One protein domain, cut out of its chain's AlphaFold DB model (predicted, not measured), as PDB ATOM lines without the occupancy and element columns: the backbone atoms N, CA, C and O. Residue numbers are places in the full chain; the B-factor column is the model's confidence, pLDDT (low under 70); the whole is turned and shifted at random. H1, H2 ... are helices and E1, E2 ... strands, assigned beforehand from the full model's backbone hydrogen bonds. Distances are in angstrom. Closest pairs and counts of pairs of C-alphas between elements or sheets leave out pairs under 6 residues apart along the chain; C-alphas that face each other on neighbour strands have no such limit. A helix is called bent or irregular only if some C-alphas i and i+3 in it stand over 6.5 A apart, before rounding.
ATOM      1  N   ASP A   9      80.297 -32.424  86.944       92.06
ATOM      2  CA  ASP A   9      79.340 -33.022  87.875       92.06
ATOM      3  C   ASP A   9      78.272 -32.029  88.344       92.06
ATOM      4  O   ASP A   9      77.127 -32.436  88.538       92.06
ATOM      5  N   GLN A  10      78.608 -30.739  88.465       92.44
ATOM      6  CA  GLN A  10      77.634 -29.682  88.742       92.44
ATOM      7  C   GLN A  10      76.675 -29.473  87.567       92.44
ATOM      8  O   GLN A  10      75.471 -29.444  87.785       92.44
ATOM      9  N   GLN A  11      77.169 -29.428  86.325       94.44
ATOM     10  CA  GLN A  11      76.305 -29.325  85.139       94.44
ATOM     11  C   GLN A  11      75.345 -30.515  85.047       94.44
ATOM     12  O   GLN A  11      74.141 -30.340  84.882       94.44
ATOM     13  N   TRP A  12      75.855 -31.734  85.242       95.75
ATOM     14  CA  TRP A  12      75.014 -32.929  85.293       95.75
ATOM     15  C   TRP A  12      74.076 -32.971  86.493       95.75
ATOM     16  O   TRP A  12      73.056 -33.647  86.425       95.75
ATOM     17  N   LYS A  13      74.425 -32.324  87.611       95.06
ATOM     18  CA  LYS A  13      73.520 -32.180  88.758       95.06
ATOM     19  C   LYS A  13      72.334 -31.325  88.357       95.06
ATOM     20  O   LYS A  13      71.218 -31.813  88.457       95.06
ATOM     21  N   THR A  14      72.598 -30.130  87.836       95.44
ATOM     22  CA  THR A  14      71.564 -29.194  87.390       95.44
ATOM     23  C   THR A  14      70.652 -29.827  86.345       95.44
ATOM     24  O   THR A  14      69.442 -29.816  86.518       95.44
ATOM     25  N   VAL A  15      71.217 -30.443  85.300       96.69
ATOM     26  CA  VAL A  15      70.417 -31.039  84.219       96.69
ATOM     27  C   VAL A  15      69.551 -32.191  84.714       96.69
ATOM     28  O   VAL A  15      68.383 -32.253  84.359       96.69
ATOM     29  N   VAL A  16      70.087 -33.105  85.528       97.44
ATOM     30  CA  VAL A  16      69.309 -34.265  85.992       97.44
ATOM     31  C   VAL A  16      68.262 -33.870  87.029       97.44
ATOM     32  O   VAL A  16      67.158 -34.402  86.984       97.44
ATOM     33  N   GLU A  17      68.582 -32.932  87.923       97.81
ATOM     34  CA  GLU A  17      67.614 -32.352  88.861       97.81
ATOM     35  C   GLU A  17      66.460 -31.693  88.098       97.81
ATOM     36  O   GLU A  17      65.305 -32.051  88.305       97.81
ATOM     37  N   ALA A  18      66.768 -30.781  87.171       97.69
ATOM     38  CA  ALA A  18      65.758 -30.071  86.397       97.69
ATOM     39  C   ALA A  18      64.938 -31.014  85.510       97.69
ATOM     40  O   ALA A  18      63.722 -30.872  85.434       97.69
ATOM     41  N   LEU A  19      65.582 -32.006  84.888       98.31
ATOM     42  CA  LEU A  19      64.900 -33.019  84.089       98.31
ATOM     43  C   LEU A  19      63.925 -33.838  84.940       98.31
ATOM     44  O   LEU A  19      62.799 -34.045  84.509       98.31
ATOM     45  N   ALA A  20      64.321 -34.268  86.142       98.31
ATOM     46  CA  ALA A  20      63.435 -35.006  87.042       98.31
ATOM     47  C   ALA A  20      62.189 -34.185  87.390       98.31
ATOM     48  O   ALA A  20      61.070 -34.650  87.190       98.31
ATOM     49  N   VAL A  21      62.379 -32.938  87.835       98.31
ATOM     50  CA  VAL A  21      61.267 -32.034  88.163       98.31
ATOM     51  C   VAL A  21      60.385 -31.784  86.932       98.31
ATOM     52  O   VAL A  21      59.161 -31.848  87.033       98.31
ATOM     53  N   ALA A  22      60.984 -31.571  85.759       98.25
ATOM     54  CA  ALA A  22      60.251 -31.372  84.514       98.25
ATOM     55  C   ALA A  22      59.422 -32.601  84.128       98.25
ATOM     56  O   ALA A  22      58.267 -32.447  83.739       98.25
ATOM     57  N   CYS A  23      59.963 -33.812  84.285       98.25
ATOM     58  CA  CYS A  23      59.218 -35.045  84.052       98.25
ATOM     59  C   CYS A  23      58.005 -35.161  84.987       98.25
ATOM     60  O   CYS A  23      56.931 -35.523  84.513       98.25
ATOM     61  N   VAL A  24      58.134 -34.794  86.269       98.00
ATOM     62  CA  VAL A  24      56.980 -34.737  87.187       98.00
ATOM     63  C   VAL A  24      55.955 -33.702  86.708       98.00
ATOM     64  O   VAL A  24      54.766 -34.007  86.650       98.00
ATOM     65  N   ALA A  25      56.395 -32.503  86.312       97.75
ATOM     66  CA  ALA A  25      55.511 -31.420  85.862       97.75
ATOM     67  C   ALA A  25      54.688 -31.782  84.612       97.75
ATOM     68  O   ALA A  25      53.558 -31.321  84.456       97.75
ATOM     69  N   VAL A  26      55.234 -32.616  83.723       97.12
ATOM     70  CA  VAL A  26      54.529 -33.100  82.521       97.12
ATOM     71  C   VAL A  26      53.786 -34.424  82.746       97.12
ATOM     72  O   VAL A  26      53.187 -34.956  81.815       97.12
ATOM     73  N   GLY A  27      53.799 -34.967  83.969       95.56
ATOM     74  CA  GLY A  27      53.104 -36.210  84.320       95.56
ATOM     75  C   GLY A  27      53.805 -37.493  83.859       95.56
ATOM     76  O   GLY A  27      53.169 -38.545  83.763       95.56
ATOM     77  N   GLY A  28      55.106 -37.433  83.565       92.56
ATOM     78  CA  GLY A  28      55.913 -38.604  83.239       92.56
ATOM     79  C   GLY A  28      56.040 -39.545  84.437       92.56
ATOM     80  O   GLY A  28      56.485 -39.139  85.503       92.56
ATOM     81  N   SER A  29      55.664 -40.807  84.258       91.88
ATOM     82  CA  SER A  29      55.782 -41.877  85.259       91.88
ATOM     83  C   SER A  29      55.848 -43.234  84.555       91.88
ATOM     84  O   SER A  29      55.526 -43.332  83.365       91.88
ATOM     85  N   GLY A  30      56.289 -44.285  85.248       91.19
ATOM     86  CA  GLY A  30      56.276 -45.651  84.715       91.19
ATOM     87  C   GLY A  30      57.170 -45.863  83.492       91.19
ATOM     88  O   GLY A  30      56.891 -46.738  82.669       91.19
ATOM     89  N   MET A  31      58.220 -45.057  83.328       94.38
ATOM     90  CA  MET A  31      59.075 -45.092  82.141       94.38
ATOM     91  C   MET A  31      60.015 -46.307  82.162       94.38
ATOM     92  O   MET A  31      60.257 -46.923  83.198       94.38
ATOM     93  N   SER A  32      60.580 -46.673  81.011       93.62
ATOM     94  CA  SER A  32      61.566 -47.761  80.958       93.62
ATOM     95  C   SER A  32      62.828 -47.414  81.757       93.62
ATOM     96  O   SER A  32      63.434 -46.370  81.534       93.62
ATOM     97  N   SER A  33      63.276 -48.312  82.638       93.50
ATOM     98  CA  SER A  33      64.569 -48.196  83.331       93.50
ATOM     99  C   SER A  33      65.749 -48.709  82.489       93.50
ATOM    100  O   SER A  33      66.900 -48.697  82.931       93.50
ATOM    101  N   SER A  34      65.493 -49.142  81.246       94.06
ATOM    102  CA  SER A  34      66.531 -49.576  80.311       94.06
ATOM    103  C   SER A  34      67.508 -48.444  80.015       94.06
ATOM    104  O   SER A  34      67.127 -47.384  79.515       94.06
ATOM    105  N   LYS A  35      68.801 -48.724  80.207       93.88
ATOM    106  CA  LYS A  35      69.896 -47.831  79.813       93.88
ATOM    107  C   LYS A  35      69.740 -47.315  78.384       93.88
ATOM    108  O   LYS A  35      69.930 -46.129  78.143       93.88
ATOM    109  N   MET A  36      69.416 -48.209  77.450       93.94
ATOM    110  CA  MET A  36      69.339 -47.870  76.031       93.94
ATOM    111  C   MET A  36      68.200 -46.882  75.756       93.94
ATOM    112  O   MET A  36      68.408 -45.912  75.034       93.94
ATOM    113  N   ASN A  37      67.036 -47.078  76.381       93.94
ATOM    114  CA  ASN A  37      65.901 -46.166  76.223       93.94
ATOM    115  C   ASN A  37      66.217 -44.796  76.828       93.94
ATOM    116  O   ASN A  37      66.026 -43.787  76.159       93.94
ATOM    117  N   ILE A  38      66.792 -44.768  78.032       95.38
ATOM    118  CA  ILE A  38      67.179 -43.526  78.713       95.38
ATOM    119  C   ILE A  38      68.203 -42.733  77.890       95.38
ATOM    120  O   ILE A  38      68.040 -41.531  77.688       95.38
ATOM    121  N   GLU A  39      69.268 -43.383  77.409       95.69
ATOM    122  CA  GLU A  39      70.304 -42.706  76.621       95.69
ATOM    123  C   GLU A  39      69.762 -42.197  75.282       95.69
ATOM    124  O   GLU A  39      70.129 -41.097  74.872       95.69
ATOM    125  N   PHE A  40      68.874 -42.944  74.617       94.62
ATOM    126  CA  PHE A  40      68.271 -42.492  73.363       94.62
ATOM    127  C   PHE A  40      67.285 -41.343  73.555       94.62
ATOM    128  O   PHE A  40      67.402 -40.354  72.831       94.62
ATOM    129  N   ALA A  41      66.389 -41.426  74.538       95.88
ATOM    130  CA  ALA A  41      65.435 -40.359  74.817       95.88
ATOM    131  C   ALA A  41      66.134 -39.072  75.234       95.88
ATOM    132  O   ALA A  41      65.845 -37.999  74.703       95.88
ATOM    133  N   PHE A  42      67.129 -39.178  76.119       97.31
ATOM    134  CA  PHE A  42      67.919 -38.019  76.507       97.31
ATOM    135  C   PHE A  42      68.690 -37.458  75.312       97.31
ATOM    136  O   PHE A  42      68.696 -36.252  75.106       97.31
ATOM    137  N   SER A  43      69.318 -38.312  74.500       96.19
ATOM    138  CA  SER A  43      70.050 -37.887  73.302       96.19
ATOM    139  C   SER A  43      69.165 -37.129  72.312       96.19
ATOM    140  O   SER A  43      69.576 -36.077  71.827       96.19
ATOM    141  N   ALA A  44      67.960 -37.629  72.036       95.19
ATOM    142  CA  ALA A  44      67.008 -36.979  71.144       95.19
ATOM    143  C   ALA A  44      66.591 -35.601  71.683       95.19
ATOM    144  O   ALA A  44      66.825 -34.590  71.021       95.19
ATOM    145  N   ALA A  45      66.091 -35.552  72.923       96.81
ATOM    146  CA  ALA A  45      65.644 -34.311  73.554       96.81
ATOM    147  C   ALA A  45      66.782 -33.278  73.683       96.81
ATOM    148  O   ALA A  45      66.612 -32.100  73.373       96.81
ATOM    149  N   TRP A  46      67.982 -33.716  74.075       97.00
ATOM    150  CA  TRP A  46      69.134 -32.840  74.300       97.00
ATOM    151  C   TRP A  46      69.645 -32.157  73.027       97.00
ATOM    152  O   TRP A  46      70.085 -31.007  73.074       97.00
ATOM    153  N   ARG A  47      69.600 -32.841  71.876       95.69
ATOM    154  CA  ARG A  47      70.051 -32.270  70.594       95.69
ATOM    155  C   ARG A  47      69.169 -31.134  70.123       95.69
ATOM    156  O   ARG A  47      69.675 -30.183  69.531       95.69
ATOM    157  N   GLU A  48      67.878 -31.251  70.365       95.19
ATOM    158  CA  GLU A  48      66.888 -30.273  69.930       95.19
ATOM    159  C   GLU A  48      66.754 -29.117  70.927       95.19
ATOM    160  O   GLU A  48      66.356 -28.018  70.549       95.19
ATOM    161  N   TRP A  49      67.184 -29.319  72.176       96.62
ATOM    162  CA  TRP A  49      67.088 -28.305  73.213       96.62
ATOM    163  C   TRP A  49      68.008 -27.090  72.958       96.62
ATOM    164  O   TRP A  49      69.237 -27.251  72.876       96.62
ATOM    165  N   PRO A  50      67.466 -25.855  72.881       94.88
ATOM    166  CA  PRO A  50      68.252 -24.662  72.545       94.88
ATOM    167  C   PRO A  50      69.351 -24.310  73.556       94.88
ATOM    168  O   PRO A  50      70.375 -23.743  73.184       94.88
ATOM    169  N   TRP A  51      69.168 -24.675  74.825       95.38
ATOM    170  CA  TRP A  51      70.049 -24.283  75.929       95.38
ATOM    171  C   TRP A  51      71.219 -25.243  76.166       95.38
ATOM    172  O   TRP A  51      72.018 -25.042  77.082       95.38
ATOM    173  N   ARG A  52      71.380 -26.280  75.333       94.69
ATOM    174  CA  ARG A  52      72.449 -27.281  75.500       94.69
ATOM    175  C   ARG A  52      73.860 -26.678  75.548       94.69
ATOM    176  O   ARG A  52      74.747 -27.254  76.173       94.69
ATOM    177  N   SER A  53      74.085 -25.532  74.895       93.06
ATOM    178  CA  SER A  53      75.382 -24.839  74.871       93.06
ATOM    179  C   SER A  53      75.811 -24.296  76.235       93.06
ATOM    180  O   SER A  53      77.014 -24.160  76.462       93.06
ATOM    181  N   GLU A  54      74.865 -24.056  77.148       92.69
ATOM    182  CA  GLU A  54      75.145 -23.642  78.532       92.69
ATOM    183  C   GLU A  54      75.736 -24.781  79.378       92.69
ATOM    184  O   GLU A  54      76.393 -24.549  80.394       92.69
ATOM    185  N   PHE A  55      75.584 -26.030  78.925       93.75
ATOM    186  CA  PHE A  55      76.057 -27.230  79.617       93.75
ATOM    187  C   PHE A  55      77.070 -28.012  78.765       93.75
ATOM    188  O   PHE A  55      76.850 -29.174  78.415       93.75
ATOM    189  N   PRO A  56      78.230 -27.421  78.426       93.50
ATOM    190  CA  PRO A  56      79.184 -27.996  77.477       93.50
ATOM    191  C   PRO A  56      79.844 -29.302  77.952       93.50
ATOM    192  O   PRO A  56      80.492 -29.985  77.164       93.50
ATOM    193  N   SER A  57      79.748 -29.643  79.240       92.62
ATOM    194  CA  SER A  57      80.273 -30.898  79.806       92.62
ATOM    195  C   SER A  57      79.232 -32.021  79.866       92.62
ATOM    196  O   SER A  57      79.557 -33.147  80.270       92.62
ATOM    197  N   VAL A  58      77.991 -31.736  79.467       93.25
ATOM    198  CA  VAL A  58      76.914 -32.717  79.364       93.25
ATOM    199  C   VAL A  58      77.020 -33.433  78.022       93.25
ATOM    200  O   VAL A  58      77.042 -32.836  76.952       93.25
ATOM    201  N   SER A  59      77.139 -34.754  78.104       88.06
ATOM    202  CA  SER A  59      77.256 -35.661  76.967       88.06
ATOM    203  C   SER A  59      76.108 -36.657  76.984       88.06
ATOM    204  O   SER A  59      75.941 -37.408  77.940       88.06
ATOM    205  N   GLU A  60      75.373 -36.738  75.884       79.75
ATOM    206  CA  GLU A  60      74.205 -37.612  75.734       79.75
ATOM    207  C   GLU A  60      74.471 -39.072  76.155       79.75
ATOM    208  O   GLU A  60      73.632 -39.713  76.779       79.75
ATOM    209  N   ARG A  61      75.693 -39.574  75.924       81.06
ATOM    210  CA  ARG A  61      76.122 -40.951  76.245       81.06
ATOM    211  C   ARG A  61      76.362 -41.229  77.733       81.06
ATOM    212  O   ARG A  61      76.794 -42.318  78.085       81.06
ATOM    213  N   SER A  62      76.210 -40.235  78.606       89.94
ATOM    214  CA  SER A  62      76.398 -40.394  80.057       89.94
ATOM    215  C   SER A  62      75.104 -40.221  80.852       89.94
ATOM    216  O   SER A  62      75.150 -40.329  82.078       89.94
ATOM    217  N   ALA A  63      73.967 -39.986  80.185       93.81
ATOM    218  CA  ALA A  63      72.692 -39.688  80.836       93.81
ATOM    219  C   ALA A  63      72.308 -40.749  81.875       93.81
ATOM    220  O   ALA A  63      72.090 -40.421  83.039       93.81
ATOM    221  N   TYR A  64      72.360 -42.029  81.494       95.81
ATOM    222  CA  TYR A  64      72.035 -43.140  82.390       95.81
ATOM    223  C   TYR A  64      72.865 -43.134  83.684       95.81
ATOM    224  O   TYR A  64      72.331 -43.309  84.778       95.81
ATOM    225  N   ILE A  65      74.176 -42.890  83.592       95.00
ATOM    226  CA  ILE A  65      75.072 -42.875  84.763       95.00
ATOM    227  C   ILE A  65      74.704 -41.745  85.729       95.00
ATOM    228  O   ILE A  65      74.816 -41.906  86.942       95.00
ATOM    229  N   TYR A  66      74.296 -40.588  85.213       96.19
ATOM    230  CA  TYR A  66      73.981 -39.436  86.051       96.19
ATOM    231  C   TYR A  66      72.547 -39.455  86.593       96.19
ATOM    232  O   TYR A  66      72.352 -38.977  87.714       96.19
ATOM    233  N   ILE A  67      71.602 -40.050  85.856       96.19
ATOM    234  CA  ILE A  67      70.227 -40.339  86.295       96.19
ATOM    235  C   ILE A  67      70.237 -41.407  87.395       96.19
ATOM    236  O   ILE A  67      69.720 -41.160  88.477       96.19
ATOM    237  N   SER A  68      70.941 -42.528  87.199       95.06
ATOM    238  CA  SER A  68      71.064 -43.609  88.204       95.06
ATOM    239  C   SER A  68      71.720 -43.197  89.522       95.06
ATOM    240  O   SER A  68      71.608 -43.894  90.526       95.06
ATOM    241  N   LYS A  69      72.439 -42.072  89.538       93.81
ATOM    242  CA  LYS A  69      73.052 -41.511  90.748       93.81
ATOM    243  C   LYS A  69      72.225 -40.391  91.373       93.81
ATOM    244  O   LYS A  69      72.648 -39.869  92.401       93.81
ATOM    245  N   SER A  70      71.126 -39.973  90.744       92.06
ATOM    246  CA  SER A  70      70.373 -38.771  91.122       92.06
ATOM    247  C   SER A  70      69.839 -38.829  92.554       92.06
ATOM    248  O   SER A  70      70.051 -37.876  93.295       92.06
ATOM    249  N   GLU A  71      69.311 -39.974  92.985       89.06
ATOM    250  CA  GLU A  71      68.755 -40.186  94.336       89.06
ATOM    251  C   GLU A  71      69.775 -40.008  95.461       89.06
ATOM    252  O   GLU A  71      69.436 -39.706  96.599       89.06
ATOM    253  N   ARG A  72      71.062 -40.199  95.154       88.31
ATOM    254  CA  ARG A  72      72.149 -40.083  96.134       88.31
ATOM    255  C   ARG A  72      72.698 -38.661  96.233       88.31
ATOM    256  O   ARG A  72      73.669 -38.434  96.955       88.31
ATOM    257  N   ARG A  73      72.170 -37.714  95.452       88.44
ATOM    258  CA  ARG A  73      72.670 -36.338  95.425       88.44
ATOM    259  C   ARG A  73      71.991 -35.515  96.508       88.44
ATOM    260  O   ARG A  73      70.775 -35.471  96.605       88.44
ATOM    261  N   ASN A  74      72.801 -34.780  97.261       87.38
ATOM    262  CA  ASN A  74      72.306 -33.839  98.259       87.38
ATOM    263  C   ASN A  74      71.988 -32.474  97.639       87.38
ATOM    264  O   ASN A  74      72.675 -32.015  96.715       87.38
ATOM    265  N   GLY A  75      70.988 -31.798  98.211       87.69
ATOM    266  CA  GLY A  75      70.584 -30.450  97.814       87.69
ATOM    267  C   GLY A  75      70.129 -30.385  96.358       87.69
ATOM    268  O   GLY A  75      70.636 -29.549  95.611       87.69
ATOM    269  N   VAL A  76      69.283 -31.331  95.953       93.69
ATOM    270  CA  VAL A  76      68.511 -31.312  94.703       93.69
ATOM    271  C   VAL A  76      67.030 -31.247  95.056       93.69
ATOM    272  O   VAL A  76      66.659 -31.619  96.167       93.69
ATOM    273  N   ILE A  77      66.195 -30.778  94.135       96.44
ATOM    274  CA  ILE A  77      64.740 -30.753  94.315       96.44
ATOM    275  C   ILE A  77      64.079 -32.030  93.794       96.44
ATOM    276  O   ILE A  77      63.173 -32.549  94.441       96.44
ATOM    277  N   GLY A  78      64.549 -32.548  92.658       96.75
ATOM    278  CA  GLY A  78      64.019 -33.758  92.036       96.75
ATOM    279  C   GLY A  78      65.091 -34.804  91.745       96.75
ATOM    280  O   GLY A  78      66.270 -34.480  91.562       96.75
ATOM    281  N   ALA A  79      64.659 -36.060  91.694       97.69
ATOM    282  CA  ALA A  79      65.483 -37.225  91.392       97.69
ATOM    283  C   ALA A  79      64.683 -38.290  90.619       97.69
ATOM    284  O   ALA A  79      63.491 -38.130  90.367       97.69
ATOM    285  N   PHE A  80      65.364 -39.363  90.216       97.62
ATOM    286  CA  PHE A  80      64.776 -40.523  89.548       97.62
ATOM    287  C   PHE A  80      65.040 -41.794  90.348       97.62
ATOM    288  O   PHE A  80      66.206 -42.108  90.587       97.62
ATOM    289  N   ASP A  81      63.997 -42.562  90.645       95.94
ATOM    290  CA  ASP A  81      64.108 -43.951  91.096       95.94
ATOM    291  C   ASP A  81      64.224 -44.844  89.856       95.94
ATOM    292  O   ASP A  81      63.402 -44.762  88.942       95.94
ATOM    293  N   LEU A  82      65.272 -45.670  89.794       93.50
ATOM    294  CA  LEU A  82      65.508 -46.642  88.719       93.50
ATOM    295  C   LEU A  82      65.253 -48.083  89.177       93.50
ATOM    296  O   LEU A  82      66.064 -48.979  88.926       93.50
ATOM    297  N   GLY A  83      64.129 -48.312  89.848       91.00
ATOM    298  CA  GLY A  83      63.631 -49.640  90.176       91.00
ATOM    299  C   GLY A  83      63.140 -50.423  88.948       91.00
ATOM    300  O   GLY A  83      63.801 -50.549  87.912       91.00
ATOM    301  N   ARG A  84      61.949 -51.017  89.070       91.00
ATOM    302  CA  ARG A  84      61.339 -51.796  87.977       91.00
ATOM    303  C   ARG A  84      60.997 -50.915  86.772       91.00
ATOM    304  O   ARG A  84      61.166 -51.344  85.633       91.00
ATOM    305  N   THR A  85      60.520 -49.713  87.048       93.75
ATOM    306  CA  THR A  85      60.313 -48.610  86.112       93.75
ATOM    307  C   THR A  85      61.151 -47.427  86.581       93.75
ATOM    308  O   THR A  85      61.605 -47.394  87.722       93.75
ATOM    309  N   MET A  86      61.405 -46.489  85.676       95.31
ATOM    310  CA  MET A  86      61.988 -45.203  86.012       95.31
ATOM    311  C   MET A  86      60.876 -44.252  86.458       95.31
ATOM    312  O   MET A  86      60.004 -43.914  85.653       95.31
ATOM    313  N   GLU A  87      60.952 -43.793  87.706       96.75
ATOM    314  CA  GLU A  87      60.000 -42.852  88.297       96.75
ATOM    315  C   GLU A  87      60.699 -41.534  88.654       96.75
ATOM    316  O   GLU A  87      61.607 -41.533  89.488       96.75
ATOM    317  N   PRO A  88      60.324 -40.402  88.038       97.62
ATOM    318  CA  PRO A  88      60.754 -39.092  88.503       97.62
ATOM    319  C   PRO A  88      59.946 -38.696  89.744       97.62
ATOM    320  O   PRO A  88      58.739 -38.923  89.811       97.62
ATOM    321  N   TYR A  89      60.594 -38.065  90.717       97.31
ATOM    322  CA  TYR A  89      59.928 -37.584  91.926       97.31
ATOM    323  C   TYR A  89      60.560 -36.295  92.452       97.31
ATOM    324  O   TYR A  89      61.711 -35.967  92.148       97.31
ATOM    325  N   LEU A  90      59.786 -35.560  93.251       97.00
ATOM    326  CA  LEU A  90      60.285 -34.467  94.083       97.00
ATOM    327  C   LEU A  90      60.736 -35.047  95.422       97.00
ATOM    328  O   LEU A  90      60.071 -35.933  95.952       97.00
ATOM    329  N   LEU A  91      61.835 -34.552  95.991       95.12
ATOM    330  CA  LEU A  91      62.186 -34.927  97.362       95.12
ATOM    331  C   LEU A  91      61.096 -34.443  98.329       95.12
ATOM    332  O   LEU A  91      60.532 -33.369  98.127       95.12
ATOM    333  N   GLU A  92      60.884 -35.189  99.415       90.81
ATOM    334  CA  GLU A  92      59.851 -34.940 100.439       90.81
ATOM    335  C   GLU A  92      59.794 -33.467 100.888       90.81
ATOM    336  O   GLU A  92      58.728 -32.863 100.991       90.81
ATOM    337  N   SER A  93      60.958 -32.829 101.057       90.25
ATOM    338  CA  SER A  93      61.070 -31.420 101.459       90.25
ATOM    339  C   SER A  93      60.495 -30.408 100.458       90.25
ATOM    340  O   SER A  93      60.345 -29.240 100.813       90.25
ATOM    341  N   TYR A  94      60.213 -30.827  99.225       92.19
ATOM    342  CA  TYR A  94      59.718 -30.001  98.121       92.19
ATOM    343  C   TYR A  94      58.389 -30.503  97.538       92.19
ATOM    344  O   TYR A  94      57.867 -29.875  96.621       92.19
ATOM    345  N   GLU A  95      57.798 -31.586  98.056       89.31
ATOM    346  CA  GLU A  95      56.503 -32.084  97.561       89.31
ATOM    347  C   GLU A  95      55.400 -31.020  97.647       89.31
ATOM    348  O   GLU A  95      54.581 -30.889  96.741       89.31
ATOM    349  N   TRP A  96      55.426 -30.202  98.701       91.00
ATOM    350  CA  TRP A  96      54.462 -29.122  98.924       91.00
ATOM    351  C   TRP A  96      54.605 -27.937  97.957       91.00
ATOM    352  O   TRP A  96      53.651 -27.176  97.815       91.00
ATOM    353  N   TRP A  97      55.757 -27.771  97.289       91.81
ATOM    354  CA  TRP A  97      55.899 -26.814  96.179       91.81
ATOM    355  C   TRP A  97      55.138 -27.293  94.945       91.81
ATOM    356  O   TRP A  97      54.623 -26.495  94.164       91.81
ATOM    357  N   GLY A  98      55.071 -28.609  94.752       94.25
ATOM    358  CA  GLY A  98      54.712 -29.176  93.465       94.25
ATOM    359  C   GLY A  98      55.772 -28.884  92.394       94.25
ATOM    360  O   GLY A  98      56.740 -28.145  92.588       94.25
ATOM    361  N   ALA A  99      55.605 -29.515  91.234       96.19
ATOM    362  CA  ALA A  99      56.646 -29.527  90.210       96.19
ATOM    363  C   ALA A  99      56.801 -28.182  89.478       96.19
ATOM    364  O   ALA A  99      57.916 -27.816  89.122       96.19
ATOM    365  N   GLU A 100      55.717 -27.423  89.293       95.31
ATOM    366  CA  GLU A 100      55.760 -26.121  88.606       95.31
ATOM    367  C   GLU A 100      56.583 -25.098  89.399       95.31
ATOM    368  O   GLU A 100      57.543 -24.533  88.883       95.31
ATOM    369  N   GLN A 101      56.287 -24.938  90.692       95.56
ATOM    370  CA  GLN A 101      57.034 -24.023  91.558       95.56
ATOM    371  C   GLN A 101      58.492 -24.476  91.744       95.56
ATOM    372  O   GLN A 101      59.405 -23.654  91.828       95.56
ATOM    373  N   ALA A 102      58.741 -25.789  91.766       96.25
ATOM    374  CA  ALA A 102      60.095 -26.329  91.761       96.25
ATOM    375  C   ALA A 102      60.873 -25.962  90.481       96.25
ATOM    376  O   ALA A 102      62.053 -25.620  90.575       96.25
ATOM    377  N   LEU A 103      60.239 -25.993  89.302       95.38
ATOM    378  CA  LEU A 103      60.863 -25.550  88.049       95.38
ATOM    379  C   LEU A 103      61.135 -24.049  88.034       95.38
ATOM    380  O   LEU A 103      62.206 -23.651  87.582       95.38
ATOM    381  N   GLU A 104      60.202 -23.232  88.525       95.31
ATOM    382  CA  GLU A 104      60.406 -21.786  88.682       95.31
ATOM    383  C   GLU A 104      61.642 -21.513  89.540       95.31
ATOM    384  O   GLU A 104      62.573 -20.844  89.096       95.31
ATOM    385  N   HIS A 105      61.730 -22.157  90.705       93.94
ATOM    386  CA  HIS A 105      62.880 -22.012  91.592       93.94
ATOM    387  C   HIS A 105      64.201 -22.491  90.962       93.94
ATOM    388  O   HIS A 105      65.267 -21.949  91.258       93.94
ATOM    389  N   ILE A 106      64.171 -23.526  90.118       93.38
ATOM    390  CA  ILE A 106      65.354 -23.959  89.361       93.38
ATOM    391  C   ILE A 106      65.720 -22.925  88.292       93.38
ATOM    392  O   ILE A 106      66.905 -22.647  88.126       93.38
ATOM    393  N   GLY A 107      64.734 -22.361  87.591       91.12
ATOM    394  CA  GLY A 107      64.933 -21.358  86.545       91.12
ATOM    395  C   GLY A 107      65.451 -20.014  87.061       91.12
ATOM    396  O   GLY A 107      66.152 -19.317  86.333       91.12
ATOM    397  N   ASP A 108      65.182 -19.687  88.325       89.69
ATOM    398  CA  ASP A 108      65.734 -18.504  88.998       89.69
ATOM    399  C   ASP A 108      67.243 -18.624  89.293       89.69
ATOM    400  O   ASP A 108      67.915 -17.627  89.570       89.69
ATOM    401  N   ARG A 109      67.810 -19.840  89.244       85.81
ATOM    402  CA  ARG A 109      69.258 -20.062  89.349       85.81
ATOM    403  C   ARG A 109      69.854 -19.782  87.972       85.81
ATOM    404  O   ARG A 109      69.646 -20.607  87.093       85.81
ATOM    405  N   ASP A 110      70.572 -18.663  87.801       75.25
ATOM    406  CA  ASP A 110      71.292 -18.252  86.570       75.25
ATOM    407  C   ASP A 110      71.372 -19.370  85.501       75.25
ATOM    408  O   ASP A 110      72.214 -20.271  85.590       75.25
ATOM    409  N   GLY A 111      70.454 -19.361  84.524       84.69
ATOM    410  CA  GLY A 111      70.271 -20.494  83.614       84.69
ATOM    411  C   GLY A 111      68.978 -20.459  82.781       84.69
ATOM    412  O   GLY A 111      68.366 -19.401  82.626       84.69
ATOM    413  N   PRO A 112      68.578 -21.606  82.197       94.50
ATOM    414  CA  PRO A 112      67.341 -21.739  81.428       94.50
ATOM    415  C   PRO A 112      66.095 -21.516  82.288       94.50
ATOM    416  O   PRO A 112      66.056 -21.937  83.443       94.50
ATOM    417  N   SER A 113      65.052 -20.928  81.699       96.44
ATOM    418  CA  SER A 113      63.763 -20.713  82.367       96.44
ATOM    419  C   SER A 113      63.037 -22.023  82.700       96.44
ATOM    420  O   SER A 113      63.313 -23.077  82.120       96.44
ATOM    421  N   ALA A 114      62.037 -21.945  83.586       96.62
ATOM    422  CA  ALA A 114      61.139 -23.062  83.892       96.62
ATOM    423  C   ALA A 114      60.515 -23.682  82.629       96.62
ATOM    424  O   ALA A 114      60.492 -24.901  82.482       96.62
ATOM    425  N   GLU A 115      60.078 -22.850  81.678       97.06
ATOM    426  CA  GLU A 115      59.517 -23.302  80.398       97.06
ATOM    427  C   GLU A 115      60.547 -24.065  79.552       97.06
ATOM    428  O   GLU A 115      60.234 -25.108  78.980       97.06
ATOM    429  N   ALA A 116      61.801 -23.599  79.521       97.25
ATOM    430  CA  ALA A 116      62.868 -24.288  78.806       97.25
ATOM    431  C   ALA A 116      63.155 -25.674  79.406       97.25
ATOM    432  O   ALA A 116      63.368 -26.631  78.658       97.25
ATOM    433  N   TRP A 117      63.137 -25.802  80.734       97.75
ATOM    434  CA  TRP A 117      63.281 -27.095  81.408       97.75
ATOM    435  C   TRP A 117      62.076 -28.005  81.193       97.75
ATOM    436  O   TRP A 117      62.253 -29.187  80.900       97.75
ATOM    437  N   ARG A 118      60.861 -27.454  81.271       97.81
ATOM    438  CA  ARG A 118      59.621 -28.182  80.992       97.81
ATOM    439  C   ARG A 118      59.631 -28.774  79.590       97.81
ATOM    440  O   ARG A 118      59.305 -29.946  79.438       97.81
ATOM    441  N   TRP A 119      60.058 -27.999  78.592       97.81
ATOM    442  CA  TRP A 119      60.192 -28.476  77.217       97.81
ATOM    443  C   TRP A 119      61.128 -29.688  77.124       97.81
ATOM    444  O   TRP A 119      60.801 -30.676  76.472       97.81
ATOM    445  N   LEU A 120      62.276 -29.649  77.814       97.94
ATOM    446  CA  LEU A 120      63.219 -30.771  77.817       97.94
ATOM    447  C   LEU A 120      62.594 -32.025  78.451       97.94
ATOM    448  O   LEU A 120      62.770 -33.126  77.928       97.94
ATOM    449  N   GLY A 121      61.855 -31.857  79.553       97.94
ATOM    450  CA  GLY A 121      61.112 -32.938  80.201       97.94
ATOM    451  C   GLY A 121      60.028 -33.534  79.306       97.94
ATOM    452  O   GLY A 121      59.943 -34.755  79.201       97.94
ATOM    453  N   ASP A 122      59.249 -32.695  78.621       97.62
ATOM    454  CA  ASP A 122      58.203 -33.116  77.683       97.62
ATOM    455  C   ASP A 122      58.775 -33.929  76.513       97.62
ATOM    456  O   ASP A 122      58.320 -35.043  76.240       97.62
ATOM    457  N   ALA A 123      59.840 -33.428  75.880       97.44
ATOM    458  CA  ALA A 123      60.521 -34.123  74.791       97.44
ATOM    459  C   ALA A 123      61.088 -35.479  75.247       97.44
ATOM    460  O   ALA A 123      60.943 -36.491  74.556       97.44
ATOM    461  N   PHE A 124      61.693 -35.519  76.439       97.31
ATOM    462  CA  PHE A 124      62.222 -36.749  77.021       97.31
ATOM    463  C   PHE A 124      61.112 -37.769  77.324       97.31
ATOM    464  O   PHE A 124      61.210 -38.922  76.906       97.31
ATOM    465  N   VAL A 125      60.032 -37.359  78.000       96.81
ATOM    466  CA  VAL A 125      58.894 -38.233  78.347       96.81
ATOM    467  C   VAL A 125      58.178 -38.742  77.095       96.81
ATOM    468  O   VAL A 125      57.791 -39.915  77.038       96.81
ATOM    469  N   SER A 126      58.041 -37.896  76.075       94.75
ATOM    470  CA  SER A 126      57.427 -38.250  74.795       94.75
ATOM    471  C   SER A 126      58.194 -39.364  74.081       94.75
ATOM    472  O   SER A 126      57.595 -40.363  73.674       94.75
ATOM    473  N   ASP A 127      59.523 -39.253  73.985       94.31
ATOM    474  CA  ASP A 127      60.359 -40.292  73.371       94.31
ATOM    475  C   ASP A 127      60.373 -41.584  74.216       94.31
ATOM    476  O   ASP A 127      60.218 -42.680  73.671       94.31
ATOM    477  N   MET A 128      60.415 -41.477  75.552       91.31
ATOM    478  CA  MET A 128      60.310 -42.634  76.457       91.31
ATOM    479  C   MET A 128      58.977 -43.386  76.313       91.31
ATOM    480  O   MET A 128      58.950 -44.617  76.401       91.31
ATOM    481  N   SER A 129      57.881 -42.665  76.067       82.44
ATOM    482  CA  SER A 129      56.534 -43.229  75.895       82.44
ATOM    483  C   SER A 129      56.318 -43.820  74.499       82.44
ATOM    484  O   SER A 129      55.614 -44.822  74.350       82.44
ATOM    485  N   GLY A 130      56.947 -43.233  73.475       72.75
ATOM    486  CA  GLY A 130      56.920 -43.726  72.097       72.75
ATOM    487  C   GLY A 130      57.757 -44.990  71.876       72.75
ATOM    488  O   GLY A 130      57.445 -45.789  70.995       72.75
ATOM    489  N   ARG A 131      58.786 -45.223  72.703       63.69
ATOM    490  CA  ARG A 131      59.703 -46.376  72.609       63.69
ATOM    491  C   ARG A 131      59.303 -47.584  73.459       63.69
ATOM    492  O   ARG A 131      60.183 -48.264  73.985       63.69
ATOM    493  N   ARG A 132      58.006 -47.891  73.597       43.59
ATOM    494  CA  ARG A 132      57.561 -49.154  74.226       43.59
ATOM    495  C   ARG A 132      58.271 -50.345  73.561       43.59
ATOM    496  O   ARG A 132      57.953 -50.694  72.427       43.59
TER     497      ARG A 132
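AT A GLANCE: This is residues 9 to 132 of the 133 residues of an uncharacterized protein of Agromyces sp. Soil535 (UniProt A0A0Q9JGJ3). Helix H1 runs through the core of a compact domain, with the long helix H6 crossing it on one side and the small two-stranded hairpin E1 E2 covering another side. The kinked helix H5 packs crosswise on the last part of H1, H4 on its earlier part, and H2 packs on both H4 and H6, with the small H3 at the periphery. The printed part has 124 residues, with six named helices and two named strands in the order H1 H2 H3 H4 E1 E2 H5 H6; the sheet, E1 - E2, is antiparallel and the class is mostly helix. The whole is compact and rounded, with a radius of gyration of the C-alphas of 12.7 A and spans of 33 by 30 by 23 A.

IN THESE COORDINATES: H1, residues 9 to 25, begins at C-alpha 9 (79.340, -33.022, 87.875) and is 24.0 A long. H2, residues 35 to 48, is 20.4 A long. H3, residues 50 to 54, and H4, residues 60 to 67, are irregular: C-alphas 50 and 53 are 7.5 A apart, C-alphas 61 and 64 7.7 A. Strands E1, residues 78 to 82, and E2, residues 86 to 90, follow. H5, residues 92 to 107, is 20.1 A long and irregular, with C-alphas 96 and 99 9.0 A apart and a kink of 101 degrees near residue 99. H6, residues 114 to 130, is 24.2 A long and ends at C-alpha 130 (56.920, -43.726, 72.097).

HOW THE PARTS SIT: H1 and H6 are the hubs, touching three helices each. With residues 18 to 25 alone H1 touches H6, closest at the C-alphas of Ala 22 and Gly 121, 4.7 A, about perpendicular at 73 degrees. With the same residues it touches H5, closest at the C-alphas of Ala 25 and Ala 99, 4.9 A, only just about perpendicular at 72 degrees. The closest C-alphas of H1 and E2, Ala 20 and Pro 88, are 5.1 A apart. In the hairpin E1 E2, N 81 and O 87 are 2.8 A apart, within hydrogen-bond range. H2 touches H6, closest at the C-alphas of Ala 45 and Ala 123, 5.3 A, at a steep tilt of 45 degrees, opposite ways. H3 is close to H6 but not clearly touching, and apart from H1. Every O i to N i+4 pair is within hydrogen-bond range in H1 and H6; the counts are 9 of 10 in H2, 2 of 4 in H4, 6 of 12 in H5 and 0 of 1 in H3, where 1 of 2 O i to N i+3 pairs is within range.

THE WHOLE: The C-alphas farthest apart, those of Asp 110 and Arg 132, are 36.0 A apart. The printed part has no cut, and no link is long. Mean pLDDT of the printed part is 93.2; residues 131 to 132 are under 70.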